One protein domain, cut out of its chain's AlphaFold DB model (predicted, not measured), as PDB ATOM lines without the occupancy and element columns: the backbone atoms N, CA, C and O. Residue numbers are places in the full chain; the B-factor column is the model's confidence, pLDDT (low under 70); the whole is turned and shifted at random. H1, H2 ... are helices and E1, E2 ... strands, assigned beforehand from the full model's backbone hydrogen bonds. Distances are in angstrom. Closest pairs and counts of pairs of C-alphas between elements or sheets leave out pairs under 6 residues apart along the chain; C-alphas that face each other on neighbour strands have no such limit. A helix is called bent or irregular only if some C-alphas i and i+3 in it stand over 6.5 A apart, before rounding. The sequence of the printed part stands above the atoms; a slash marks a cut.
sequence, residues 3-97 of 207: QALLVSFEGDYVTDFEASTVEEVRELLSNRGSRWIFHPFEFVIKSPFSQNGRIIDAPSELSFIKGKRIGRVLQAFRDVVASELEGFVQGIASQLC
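AT A GLANCE: This is residues 3 to 97 of the 207 residues of an uncharacterized protein of Thermococci archaeon (UniProt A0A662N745). A strongly twisted antiparallel sheet of four strands has H1 packed on one face and H4 on the opposite face, while H5 lies off the sheet and packs on H4 and H3. H3 meets the sheet at edge strand E4, and the short H2 only grazes it. You will find 95 residues printed, with five named helices and four named strands in the order E1 E2 H1 H2 E3 E4 H3 H4 H5; across the sheet the order is E2, E1, E3, E4. The class is mixed, helices and strands, and the whole is compact, with a radius of gyration of the C-alphas of 12.4 A and spans of 33 by 28 by 21 A.

HOW THE PARTS SIT: Begin at E1, residues 3 to 7, an inner strand. It forms a hairpin with edge strand E2, residues 13 to 19; look at N 6 and O 14, 2.9 A apart and within hydrogen-bond range. On its other side is E3, residues 41 to 46, antiparallel to E1, with N 5 and O 43 at 2.8 A. E3 and edge strand E4, residues 55 to 57, form another hairpin, with N 56 and O 44 at 2.8 A. H1, residues 22 to 30, is on the sheet at a height of 7.9 A, slantwise to E1 at 44 degrees on the local plane; its closest C-alphas to E2 are Val 25 and Ala 19, 5.7 A. H2, residues 33 to 37, only grazes the sheet with residues 35 to 36. E2, H1 H2 and E3 make a split strand-helix-strand unit, two strands running the same way with E1 between them, and its crossover is right-handed. H4, residues 70 to 79, is on the opposite face from H1, at a height of 9.5 A, and runs along E1 at 2 degrees on the local plane. H3, residues 60 to 65, is also on the sheet; its closest C-alphas to E4 are Ile 65 and Ile 55, 6.8 A. H5, residues 85 to 96, is not on the sheet. It touches H4 with residues 92 to 96 alone, at a steep tilt of 56 degrees, opposite ways; the closest C-alphas are Ile 92 and Ala 76, 5.7 A. It touches H3 at a shallow tilt of 17 degrees, the same way, with the C-alphas of Val 89 and Leu 62 closest at 7.1 A. Every O i to N i+4 pair is within hydrogen-bond range in H1, H4 and H5; H2 has 0 of 1 and H3 0 of 2, beside 1 of 2 and 2 of 3 O i to N i+3 pairs.

IN THESE COORDINATES: Find C-alpha 3 at (126.159, 144.487, 138.912), where E1 begins and runs 13.0 A. E2 spans 18.5 A, E3 16.5 A and the short E4 5.7 A. H1 measures 12.6 A and H4 14.4 A, beginning at C-alpha 70, (133.871, 154.430, 136.115). H2, 9.0 A long, is only just irregular, with C-alphas 33 and 36 at 7.0 A; H3, 9.9 A long, is irregular, with C-alphas 61 and 64 at 8.0 A. H5 runs 16.4 A and ends at C-alpha 96, (139.675, 161.810, 141.660).

THE WHOLE: The two C-alphas farthest apart are those of Ser 20 and Ser 83, 36.3 A. The printed part has no cut; the link E3 to E4 is short, the other links are tight, and no link is long. The mean pLDDT of the printed part is 83.0; look for values under 70 at residues 33 to 38, 80 to 88, 90 to 91 and 94.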
ATOM      1  N   GLN A   3     125.142 145.533 138.888       96.69
ATOM      2  CA  GLN A   3     126.159 144.487 138.912       96.69
ATOM      3  C   GLN A   3     127.362 144.944 139.729       96.69
ATOM      4  O   GLN A   3     127.585 146.154 139.892       96.69
ATOM      5  N   ALA A   4     128.152 143.993 140.211       95.56
ATOM      6  CA  ALA A   4     129.431 144.284 140.824       95.56
ATOM      7  C   ALA A   4     130.497 144.615 139.770       95.56
ATOM      8  O   ALA A   4     130.554 144.048 138.675       95.56
ATOM      9  N   LEU A   5     131.376 145.536 140.142       95.75
ATOM     10  CA  LEU A   5     132.639 145.824 139.486       95.75
ATOM     11  C   LEU A   5     133.739 145.557 140.514       95.75
ATOM     12  O   LEU A   5     133.864 146.300 141.487       95.75
ATOM     13  N   LEU A   6     134.496 144.488 140.297       89.25
ATOM     14  CA  LEU A   6     135.615 144.079 141.137       89.25
ATOM     15  C   LEU A   6     136.905 144.590 140.506       89.25
ATOM     16  O   LEU A   6     137.135 144.334 139.325       89.25
ATOM     17  N   VAL A   7     137.732 145.304 141.265       84.62
ATOM     18  CA  VAL A   7     138.939 145.970 140.750       84.62
ATOM     19  C   VAL A   7     140.167 145.542 141.559       84.62
ATOM     20  O   VAL A   7     140.079 145.376 142.778       84.62
ATOM     21  N   SER A   8     141.298 145.333 140.882       76.81
ATOM     22  CA  SER A   8     142.612 145.070 141.482       76.81
ATOM     23  C   SER A   8     143.328 146.377 141.854       76.81
ATOM     24  O   SER A   8     142.843 147.468 141.556       76.81
ATOM     25  N   PHE A   9     144.499 146.300 142.488       70.81
ATOM     26  CA  PHE A   9     145.318 147.494 142.750       70.81
ATOM     27  C   PHE A   9     145.853 148.129 141.460       70.81
ATOM     28  O   PHE A   9     145.980 149.344 141.373       70.81
ATOM     29  N   GLU A  10     146.094 147.315 140.440       73.25
ATOM     30  CA  GLU A  10     146.596 147.698 139.121       73.25
ATOM     31  C   GLU A  10     145.494 148.275 138.219       73.25
ATOM     32  O   GLU A  10     145.759 148.708 137.100       73.25
ATOM     33  N   GLY A  11     144.242 148.300 138.688       75.38
ATOM     34  CA  GLY A  11     143.100 148.765 137.905       75.38
ATOM     35  C   GLY A  11     142.632 147.772 136.838       75.38
ATOM     36  O   GLY A  11     141.867 148.165 135.944       75.38
ATOM     37  N   ASP A  12     143.064 146.511 136.931       80.25
ATOM     38  CA  ASP A  12     142.403 145.393 136.262       80.25
ATOM     39  C   ASP A  12     141.046 145.162 136.913       80.25
ATOM     40  O   ASP A  12     140.846 145.437 138.100       80.25
ATOM     41  N   TYR A  13     140.070 144.722 136.126       91.88
ATOM     42  CA  TYR A  13     138.721 144.570 136.637       91.88
ATOM     43  C   TYR A  13     137.961 143.435 135.976       91.88
ATOM     44  O   TYR A  13     138.142 143.121 134.799       91.88
ATOM     45  N   VAL A  14     137.025 142.893 136.744       90.25
ATOM     46  CA  VAL A  14     135.997 141.974 136.270       90.25
ATOM     47  C   VAL A  14     134.634 142.470 136.732       90.25
ATOM     48  O   VAL A  14     134.507 143.191 137.723       90.25
ATOM     49  N   THR A  15     133.597 142.101 135.995       93.00
ATOM     50  CA  THR A  15     132.213 142.386 136.373       93.00
ATOM     51  C   THR A  15     131.490 141.087 136.629       93.00
ATOM     52  O   THR A  15     131.627 140.154 135.842       93.00
ATOM     53  N   ASP A  16     130.737 141.035 137.718       87.94
ATOM     54  CA  ASP A  16     130.025 139.834 138.150       87.94
ATOM     55  C   ASP A  16     128.830 140.229 139.034       87.94
ATOM     56  O   ASP A  16     128.628 141.414 139.296       87.94
ATOM     57  N   PHE A  17     128.055 139.255 139.511       89.06
ATOM     58  CA  PHE A  17     126.976 139.422 140.489       89.06
ATOM     59  C   PHE A  17     125.928 140.457 140.058       89.06
ATOM     60  O   PHE A  17     125.845 141.554 140.612       89.06
ATOM     61  N   GLU A  18     125.135 140.111 139.042       94.12
ATOM     62  CA  GLU A  18     124.032 140.946 138.564       94.12
ATOM     63  C   GLU A  18     122.744 140.699 139.364       94.12
ATOM     64  O   GLU A  18     122.349 139.555 139.584       94.12
ATOM     65  N   ALA A  19     122.080 141.775 139.792       95.44
ATOM     66  CA  ALA A  19     120.822 141.721 140.534       95.44
ATOM     67  C   ALA A  19     119.918 142.939 140.259       95.44
ATOM     68  O   ALA A  19     120.264 143.874 139.521       95.44
ATOM     69  N   SER A  20     118.720 142.943 140.844       95.44
ATOM     70  CA  SER A  20     117.726 144.002 140.626       95.44
ATOM     71  C   SER A  20     117.957 145.219 141.516       95.44
ATOM     72  O   SER A  20     117.617 146.336 141.111       95.44
ATOM     73  N   THR A  21     118.592 145.028 142.674       96.56
ATOM     74  CA  THR A  21     118.888 146.064 143.680       96.56
ATOM     75  C   THR A  21     120.381 146.126 144.022       96.56
ATOM     76  O   THR A  21     121.150 145.243 143.657       96.56
ATOM     77  N   VAL A  22     120.819 147.199 144.691       94.62
ATOM     78  CA  VAL A  22     122.221 147.346 145.132       94.62
ATOM     79  C   VAL A  22     122.507 146.415 146.313       94.62
ATOM     80  O   VAL A  22     123.594 145.851 146.416       94.62
ATOM     81  N   GLU A  23     121.517 146.243 147.181       93.88
ATOM     82  CA  GLU A  23     121.545 145.407 148.373       93.88
ATOM     83  C   GLU A  23     121.750 143.933 148.006       93.88
ATOM     84  O   GLU A  23     122.669 143.306 148.526       93.88
ATOM     85  N   GLU A  24     121.004 143.416 147.026       94.12
ATOM     86  CA  GLU A  24     121.191 142.048 146.517       94.12
ATOM     87  C   GLU A  24     122.602 141.837 145.943       94.12
ATOM     88  O   GLU A  24     123.232 140.812 146.199       94.12
ATOM     89  N   VAL A  25     123.156 142.818 145.213       94.31
ATOM     90  CA  VAL A  25     124.547 142.733 144.729       94.31
ATOM     91  C   VAL A  25     125.524 142.628 145.906       94.31
ATOM     92  O   VAL A  25     126.479 141.857 145.837       94.31
ATOM     93  N   ARG A  26     125.296 143.350 147.010       89.50
ATOM     94  CA  ARG A  26     126.143 143.255 148.214       89.50
ATOM     95  C   ARG A  26     126.026 141.906 148.922       89.50
ATOM     96  O   ARG A  26     127.027 141.387 149.420       89.50
ATOM     97  N   GLU A  27     124.832 141.331 148.971       90.81
ATOM     98  CA  GLU A  27     124.619 139.991 149.524       90.81
ATOM     99  C   GLU A  27     125.359 138.932 148.698       90.81
ATOM    100  O   GLU A  27     126.061 138.082 149.252       90.81
ATOM    101  N   LEU A  28     125.299 139.033 147.368       90.00
ATOM    102  CA  LEU A  28     126.065 138.176 146.462       90.00
ATOM    103  C   LEU A  28     127.575 138.362 146.643       90.00
ATOM    104  O   LEU A  28     128.317 137.384 146.749       90.00
ATOM    105  N   LEU A  29     128.032 139.611 146.761       87.19
ATOM    106  CA  LEU A  29     129.430 139.932 147.033       87.19
ATOM    107  C   LEU A  29     129.911 139.324 148.348       87.19
ATOM    108  O   LEU A  29     131.040 138.845 148.409       87.19
ATOM    109  N   SER A  30     129.074 139.257 149.381       82.56
ATOM    110  CA  SER A  30     129.432 138.637 150.666       82.56
ATOM    111  C   SER A  30     129.802 137.149 150.534       82.56
ATOM    112  O   SER A  30     130.548 136.634 151.362       82.56
ATOM    113  N   ASN A  31     129.374 136.486 149.452       79.25
ATOM    114  CA  ASN A  31     129.618 135.069 149.165       79.25
ATOM    115  C   ASN A  31     130.631 134.825 148.021       79.25
ATOM    116  O   ASN A  31     130.701 133.731 147.465       79.25
ATOM    117  N   ARG A  32     131.446 135.824 147.653       70.31
ATOM    118  CA  ARG A  32     132.284 135.821 146.430       70.31
ATOM    119  C   ARG A  32     133.514 134.894 146.404       70.31
ATOM    120  O   ARG A  32     134.236 134.884 145.404       70.31
ATOM    121  N   GLY A  33     133.776 134.127 147.464       69.69
ATOM    122  CA  GLY A  33     134.900 133.179 147.527       69.69
ATOM    123  C   GLY A  33     136.272 133.834 147.303       69.69
ATOM    124  O   GLY A  33     136.452 135.009 147.589       69.69
ATOM    125  N   SER A  34     137.253 133.104 146.765       65.75
ATOM    126  CA  SER A  34     138.662 133.539 146.625       65.75
ATOM    127  C   SER A  34     138.915 134.737 145.695       65.75
ATOM    128  O   SER A  34     140.044 135.223 145.616       65.75
ATOM    129  N   ARG A  35     137.893 135.257 145.003       58.31
ATOM    130  CA  ARG A  35     138.032 136.396 144.077       58.31
ATOM    131  C   ARG A  35     138.470 137.693 144.765       58.31
ATOM    132  O   ARG A  35     139.112 138.510 144.107       58.31
ATOM    133  N   TRP A  36     138.203 137.848 146.068       61.38
ATOM    134  CA  TRP A  36     138.643 139.007 146.864       61.38
ATOM    135  C   TRP A  36     140.171 139.167 146.905       61.38
ATOM    136  O   TRP A  36     140.656 140.277 147.086       61.38
ATOM    137  N   ILE A  37     140.926 138.077 146.708       57.81
ATOM    138  CA  ILE A  37     142.396 138.094 146.724       57.81
ATOM    139  C   ILE A  37     142.942 138.865 145.518       57.81
ATOM    140  O   ILE A  37     143.902 139.617 145.644       57.81
ATOM    141  N   PHE A  38     142.322 138.686 144.350       67.19
ATOM    142  CA  PHE A  38     142.778 139.294 143.096       67.19
ATOM    143  C   PHE A  38     142.125 140.653 142.833       67.19
ATOM    144  O   PHE A  38     142.711 141.507 142.175       67.19
ATOM    145  N   HIS A  39     140.912 140.856 143.353       78.69
ATOM    146  CA  HIS A  39     140.134 142.074 143.148       78.69
ATOM    147  C   HIS A  39     139.503 142.526 144.474       78.69
ATOM    148  O   HIS A  39     138.317 142.279 144.710       78.69
ATOM    149  N   PRO A  40     140.290 143.149 145.369       77.38
ATOM    150  CA  PRO A  40     139.840 143.497 146.716       77.38
ATOM    151  C   PRO A  40     138.904 144.712 146.752       77.38
ATOM    152  O   PRO A  40     138.329 145.013 147.798       77.38
ATOM    153  N   PHE A  41     138.758 145.441 145.642       84.31
ATOM    154  CA  PHE A  41     137.927 146.639 145.582       84.31
ATOM    155  C   PHE A  41     136.585 146.349 144.928       84.31
ATOM    156  O   PHE A  41     136.505 146.058 143.736       84.31
ATOM    157  N   GLU A  42     135.522 146.470 145.716       90.44
ATOM    158  CA  GLU A  42     134.170 146.088 145.320       90.44
ATOM    159  C   GLU A  42     133.270 147.297 145.137       90.44
ATOM    160  O   GLU A  42     132.913 147.981 146.095       90.44
ATOM    161  N   PHE A  43     132.851 147.538 143.902       94.94
ATOM    162  CA  PHE A  43     131.922 148.609 143.572       94.94
ATOM    163  C   PHE A  43     130.619 148.046 143.020       94.94
ATOM    164  O   PHE A  43     130.601 146.979 142.413       94.94
ATOM    165  N   VAL A  44     129.532 148.803 143.159       96.88
ATOM    166  CA  VAL A  44     128.265 148.507 142.477       96.88
ATOM    167  C   VAL A  44     128.029 149.544 141.390       96.88
ATOM    168  O   VAL A  44     128.207 150.749 141.603       96.88
ATOM    169  N   ILE A  45     127.626 149.080 140.210       97.81
ATOM    170  CA  ILE A  45     127.376 149.895 139.018       97.81
ATOM    171  C   ILE A  45     126.058 149.488 138.347       97.81
ATOM    172  O   ILE A  45     125.446 148.483 138.707       97.81
ATOM    173  N   LYS A  46     125.596 150.270 137.363       97.38
ATOM    174  CA  LYS A  46     124.495 149.834 136.490       97.38
ATOM    175  C   LYS A  46     125.009 148.745 135.552       97.38
ATOM    176  O   LYS A  46     126.116 148.866 135.033       97.38
ATOM    177  N   SER A  47     124.171 147.739 135.326       94.50
ATOM    178  CA  SER A  47     124.337 146.790 134.228       94.50
ATOM    179  C   SER A  47     123.670 147.339 132.949       94.50
ATOM    180  O   SER A  47     122.599 147.958 133.058       94.50
ATOM    181  N   PRO A  48     124.267 147.142 131.757       95.06
ATOM    182  CA  PRO A  48     125.576 146.522 131.540       95.06
ATOM    183  C   PRO A  48     126.729 147.479 131.870       95.06
ATOM    184  O   PRO A  48     126.565 148.705 131.889       95.06
ATOM    185  N   PHE A  49     127.919 146.916 132.094       95.19
ATOM    186  CA  PHE A  49     129.140 147.693 132.305       95.19
ATOM    187  C   PHE A  49     129.352 148.736 131.204       95.19
ATOM    188  O   PHE A  49     129.345 148.435 130.012       95.19
ATOM    189  N   SER A  50     129.644 149.967 131.617       95.25
ATOM    190  CA  SER A  50     130.104 151.018 130.720       95.25
ATOM    191  C   SER A  50     131.119 151.894 131.434       95.25
ATOM    192  O   SER A  50     130.840 152.423 132.509       95.25
ATOM    193  N   GLN A  51     132.262 152.158 130.803       93.38
ATOM    194  CA  GLN A  51     133.248 153.108 131.335       93.38
ATOM    195  C   GLN A  51     132.699 154.546 131.440       93.38
ATOM    196  O   GLN A  51     133.244 155.376 132.176       93.38
ATOM    197  N   ASN A  52     131.603 154.851 130.739       95.12
ATOM    198  CA  ASN A  52     130.892 156.128 130.830       95.12
ATOM    199  C   ASN A  52     129.865 156.158 131.968       95.12
ATOM    200  O   ASN A  52     129.388 157.236 132.326       95.12
ATOM    201  N   GLY A  53     129.557 154.998 132.550       95.62
ATOM    202  CA  GLY A  53     128.699 154.868 133.716       95.62
ATOM    203  C   GLY A  53     129.326 155.461 134.978       95.62
ATOM    204  O   GLY A  53     130.454 155.968 134.983       95.62
ATOM    205  N   ARG A  54     128.569 155.403 136.074       96.81
ATOM    206  CA  ARG A  54     128.975 155.928 137.380       96.81
ATOM    207  C   ARG A  54     129.011 154.826 138.425       96.81
ATOM    208  O   ARG A  54     128.214 153.893 138.365       96.81
ATOM    209  N   ILE A  55     129.909 154.986 139.391       96.56
ATOM    210  CA  ILE A  55     129.928 154.184 140.613       96.56
ATOM    211  C   ILE A  55     128.689 154.546 141.427       96.56
ATOM    212  O   ILE A  55     128.479 155.716 141.746       96.56
ATOM    213  N   ILE A  56     127.846 153.563 141.714       96.19
ATOM    214  CA  ILE A  56     126.598 153.746 142.467       96.19
ATOM    215  C   ILE A  56     126.890 153.578 143.943       96.19
ATOM    216  O   ILE A  56     126.440 154.370 144.767       96.19
ATOM    217  N   ASP A  57     127.715 152.587 144.253       94.75
ATOM    218  CA  ASP A  57     128.079 152.264 145.610       94.75
ATOM    219  C   ASP A  57     129.515 151.741 145.697       94.75
ATOM    220  O   ASP A  57     130.079 151.262 144.711       94.75
ATOM    221  N   ALA A  58     130.119 151.919 146.867       90.69
ATOM    222  CA  ALA A  58     131.531 151.668 147.122       90.69
ATOM    223  C   ALA A  58     131.771 151.355 148.611       90.69
ATOM    224  O   ALA A  58     130.945 151.760 149.444       90.69
ATOM    225  N   PRO A  59     132.909 150.715 148.953       80.81
ATOM    226  CA  PRO A  59     133.313 150.451 150.329       80.81
ATOM    227  C   PRO A  59     133.495 151.755 151.105       80.81
ATOM    228  O   PRO A  59     133.670 152.828 150.516       80.81
ATOM    229  N   SER A  60     133.445 151.679 152.433       76.12
ATOM    230  CA  SER A  60     133.445 152.864 153.299       76.12
ATOM    231  C   SER A  60     134.685 153.747 153.096       76.12
ATOM    232  O   SER A  60     134.577 154.971 152.967       76.12
ATOM    233  N   GLU A  61     135.831 153.098 152.919       73.12
ATOM    234  CA  GLU A  61     137.168 153.631 152.682       73.12
ATOM    235  C   GLU A  61     137.263 154.386 151.350       73.12
ATOM    236  O   GLU A  61     138.062 155.307 151.205       73.12
ATOM    237  N   LEU A  62     136.410 154.029 150.385       79.88
ATOM    238  CA  LEU A  62     136.356 154.601 149.038       79.88
ATOM    239  C   LEU A  62     135.015 155.289 148.749       79.88
ATOM    240  O   LEU A  62     134.660 155.537 147.595       79.88
ATOM    241  N   SER A  63     134.262 155.651 149.788       82.62
ATOM    242  CA  SER A  63     132.943 156.285 149.658       82.62
ATOM    243  C   SER A  63     132.968 157.588 148.841       82.62
ATOM    244  O   SER A  63     131.989 157.911 148.168       82.62
ATOM    245  N   PHE A  64     134.108 158.291 148.801       79.12
ATOM    246  CA  PHE A  64     134.328 159.498 147.987       79.12
ATOM    247  C   PHE A  64     134.283 159.254 146.464       79.12
ATOM    248  O   PHE A  64     134.218 160.206 145.676       79.12
ATOM    249  N   ILE A  65     134.328 157.990 146.035       89.31
ATOM    250  CA  ILE A  65     134.261 157.574 144.631       89.31
ATOM    251  C   ILE A  65     132.809 157.428 144.145       89.31
ATOM    252  O   ILE A  65     132.559 157.456 142.934       89.31
ATOM    253  N   LYS A  66     131.822 157.354 145.048       90.94
ATOM    254  CA  LYS A  66     130.406 157.281 144.656       90.94
ATOM    255  C   LYS A  66     130.025 158.464 143.764       90.94
ATOM    256  O   LYS A  66     130.418 159.612 143.975       90.94
ATOM    257  N   GLY A  67     129.295 158.168 142.697       90.56
ATOM    258  CA  GLY A  67     128.902 159.114 141.660       90.56
ATOM    259  C   GLY A  67     130.010 159.507 140.674       90.56
ATOM    260  O   GLY A  67     129.712 160.218 139.711       90.56
ATOM    261  N   LYS A  68     131.270 159.076 140.841       90.31
ATOM    262  CA  LYS A  68     132.343 159.326 139.857       90.31
ATOM    263  C   LYS A  68     132.184 158.422 138.630       90.31
ATOM    264  O   LYS A  68     131.582 157.355 138.702       90.31
ATOM    265  N   ARG A  69     132.724 158.865 137.488       95.31
ATOM    266  CA  ARG A  69     132.718 158.104 136.227       95.31
ATOM    267  C   ARG A  69     133.651 156.900 136.330       95.31
ATOM    268  O   ARG A  69     134.819 157.093 136.659       95.31
ATOM    269  N   ILE A  70     133.159 155.712 135.983       95.94
ATOM    270  CA  ILE A  70     133.871 154.430 136.115       95.94
ATOM    271  C   ILE A  70     135.242 154.478 135.432       95.94
ATOM    272  O   ILE A  70     136.249 154.222 136.079       95.94
ATOM    273  N   GLY A  71     135.312 154.910 134.169       94.12
ATOM    274  CA  GLY A  71     136.585 154.983 133.440       94.12
ATOM    275  C   GLY A  71     137.621 155.901 134.098       94.12
ATOM    276  O   GLY A  71     138.810 155.611 134.061       94.12
ATOM    277  N   ARG A  72     137.184 156.974 134.773       92.44
ATOM    278  CA  ARG A  72     138.098 157.863 135.509       92.44
ATOM    279  C   ARG A  72     138.640 157.190 136.769       92.44
ATOM    280  O   ARG A  72     139.794 157.407 137.111       92.44
ATOM    281  N   VAL A  73     137.804 156.412 137.455       92.00
ATOM    282  CA  VAL A  73     138.205 155.642 138.639       92.00
ATOM    283  C   VAL A  73     139.242 154.601 138.249       92.00
ATOM    284  O   VAL A  73     140.324 154.607 138.813       92.00
ATOM    285  N   LEU A  74     138.957 153.786 137.232       91.06
ATOM    286  CA  LEU A  74     139.884 152.758 136.751       91.06
ATOM    287  C   LEU A  74     141.222 153.349 136.289       91.06
ATOM    288  O   LEU A  74     142.273 152.789 136.583       91.06
ATOM    289  N   GLN A  75     141.197 154.508 135.622       87.81
ATOM    290  CA  GLN A  75     142.425 155.214 135.261       87.81
ATOM    291  C   GLN A  75     143.225 155.632 136.501       87.81
ATOM    292  O   GLN A  75     144.427 155.405 136.551       87.81
ATOM    293  N   ALA A  76     142.561 156.170 137.529       85.19
ATOM    294  CA  ALA A  76     143.245 156.552 138.759       85.19
ATOM    295  C   ALA A  76     143.887 155.355 139.475       85.19
ATOM    296  O   ALA A  76     144.967 155.506 140.032       85.19
ATOM    297  N   PHE A  77     143.250 154.179 139.436       85.62
ATOM    298  CA  PHE A  77     143.814 152.939 139.981       85.62
ATOM    299  C   PHE A  77     145.129 152.561 139.292       85.62
ATOM    300  O   PHE A  77     146.119 152.327 139.972       85.62
ATOM    301  N   ARG A  78     145.176 152.626 137.957       82.06
ATOM    302  CA  ARG A  78     146.400 152.365 137.174       82.06
ATOM    303  C   ARG A  78     147.519 153.365 137.444       82.06
ATOM    304  O   ARG A  78     148.691 153.009 137.404       82.06
ATOM    305  N   ASP A  79     147.159 154.621 137.687       76.00
ATOM    306  CA  ASP A  79     148.123 155.713 137.815       76.00
ATOM    307  C   ASP A  79     148.716 155.832 139.233       76.00
ATOM    308  O   ASP A  79     149.657 156.604 139.446       76.00
ATOM    309  N   VAL A  80     148.167 155.121 140.224       69.94
ATOM    310  CA  VAL A  80     148.638 155.155 141.615       69.94
ATOM    311  C   VAL A  80     149.494 153.934 141.912       69.94
ATOM    312  O   VAL A  80     149.021 152.805 141.923       69.94
ATOM    313  N   VAL A  81     150.757 154.184 142.252       62.19
ATOM    314  CA  VAL A  81     151.686 153.158 142.733       62.19
ATOM    315  C   VAL A  81     151.865 153.344 144.236       62.19
ATOM    316  O   VAL A  81     152.456 154.331 144.676       62.19
ATOM    317  N   ALA A  82     151.342 152.415 145.032       60.28
ATOM    318  CA  ALA A  82     151.513 152.402 146.482       60.28
ATOM    319  C   ALA A  82     151.590 150.959 146.995       60.28
ATOM    320  O   ALA A  82     150.830 150.104 146.555       60.28
ATOM    321  N   SER A  83     152.498 150.701 147.938       52.69
ATOM    322  CA  SER A  83     152.687 149.384 148.566       52.69
ATOM    323  C   SER A  83     151.745 149.126 149.746       52.69
ATOM    324  O   SER A  83     151.673 148.005 150.236       52.69
ATOM    325  N   GLU A  84     151.035 150.154 150.219       60.41
ATOM    326  CA  GLU A  84     150.162 150.099 151.394       60.41
ATOM    327  C   GLU A  84     148.773 150.667 151.072       60.41
ATOM    328  O   GLU A  84     148.649 151.662 150.352       60.41
ATOM    329  N   LEU A  85     147.725 150.060 151.646       58.56
ATOM    330  CA  LEU A  85     146.323 150.404 151.378       58.56
ATOM    331  C   LEU A  85     146.006 151.875 151.680       58.56
ATOM    332  O   LEU A  85     145.318 152.528 150.898       58.56
ATOM    333  N   GLU A  86     146.522 152.420 152.784       64.06
ATOM    334  CA  GLU A  86     146.280 153.819 153.152       64.06
ATOM    335  C   GLU A  86     146.898 154.785 152.127       64.06
ATOM    336  O   GLU A  86     146.229 155.710 151.659       64.06
ATOM    337  N   GLY A  87     148.146 154.534 151.717       61.88
ATOM    338  CA  GLY A  87     148.822 155.307 150.674       61.88
ATOM    339  C   GLY A  87     148.113 155.204 149.323       61.88
ATOM    340  O   GLY A  87     147.969 156.208 148.621       61.88
ATOM    341  N   PHE A  88     147.594 154.018 148.994       65.94
ATOM    342  CA  PHE A  88     146.810 153.787 147.786       65.94
ATOM    343  C   PHE A  88     145.517 154.612 147.792       65.94
ATOM    344  O   PHE A  88     145.290 155.414 146.887       65.94
ATOM    345  N   VAL A  89     144.707 154.517 148.853       71.62
ATOM    346  CA  VAL A  89     143.455 155.283 149.005       71.62
ATOM    347  C   VAL A  89     143.708 156.791 148.908       71.62
ATOM    348  O   VAL A  89     142.977 157.495 148.203       71.62
ATOM    349  N   GLN A  90     144.762 157.297 149.558       67.12
ATOM    350  CA  GLN A  90     145.150 158.708 149.472       67.12
ATOM    351  C   GLN A  90     145.558 159.113 148.047       67.12
ATOM    352  O   GLN A  90     145.144 160.174 147.567       67.12
ATOM    353  N   GLY A  91     146.318 158.266 147.348       67.88
ATOM    354  CA  GLY A  91     146.690 158.466 145.947       67.88
ATOM    355  C   GLY A  91     145.462 158.587 145.046       67.88
ATOM    356  O   GLY A  91     145.323 159.575 144.320       67.88
ATOM    357  N   ILE A  92     144.516 157.654 145.167       74.81
ATOM    358  CA  ILE A  92     143.266 157.649 144.394       74.81
ATOM    359  C   ILE A  92     142.427 158.891 144.694       74.81
ATOM    360  O   ILE A  92     141.945 159.569 143.777       74.81
ATOM    361  N   ALA A  93     142.283 159.238 145.975       76.00
ATOM    362  CA  ALA A  93     141.586 160.446 146.389       76.00
ATOM    363  C   ALA A  93     142.216 161.694 145.760       76.00
ATOM    364  O   ALA A  93     141.483 162.542 145.260       76.00
ATOM    365  N   SER A  94     143.548 161.792 145.702       69.88
ATOM    366  CA  SER A  94     144.248 162.954 145.134       69.88
ATOM    367  C   SER A  94     143.981 163.171 143.636       69.88
ATOM    368  O   SER A  94     143.915 164.315 143.180       69.88
ATOM    369  N   GLN A  95     143.773 162.092 142.872       73.06
ATOM    370  CA  GLN A  95     143.498 162.167 141.434       73.06
ATOM    371  C   GLN A  95     142.011 162.401 141.115       73.06
ATOM    372  O   GLN A  95     141.643 163.121 140.171       73.06
ATOM    373  N   LEU A  96     141.122 161.777 141.893       76.19
ATOM    374  CA  LEU A  96     139.675 161.810 141.660       76.19
ATOM    375  C   LEU A  96     138.986 162.994 142.335       76.19
ATOM    376  O   LEU A  96     138.032 163.568 141.788       76.19
ATOM    377  N   CYS A  97     139.459 163.373 143.515       70.12
ATOM    378  CA  CYS A  97     139.031 164.574 144.203       70.12
ATOM    379  C   CYS A  97     139.878 165.714 143.660       70.12
ATOM    380  O   CYS A  97     141.003 165.946 144.080       70.12
TER     381      CYS A  97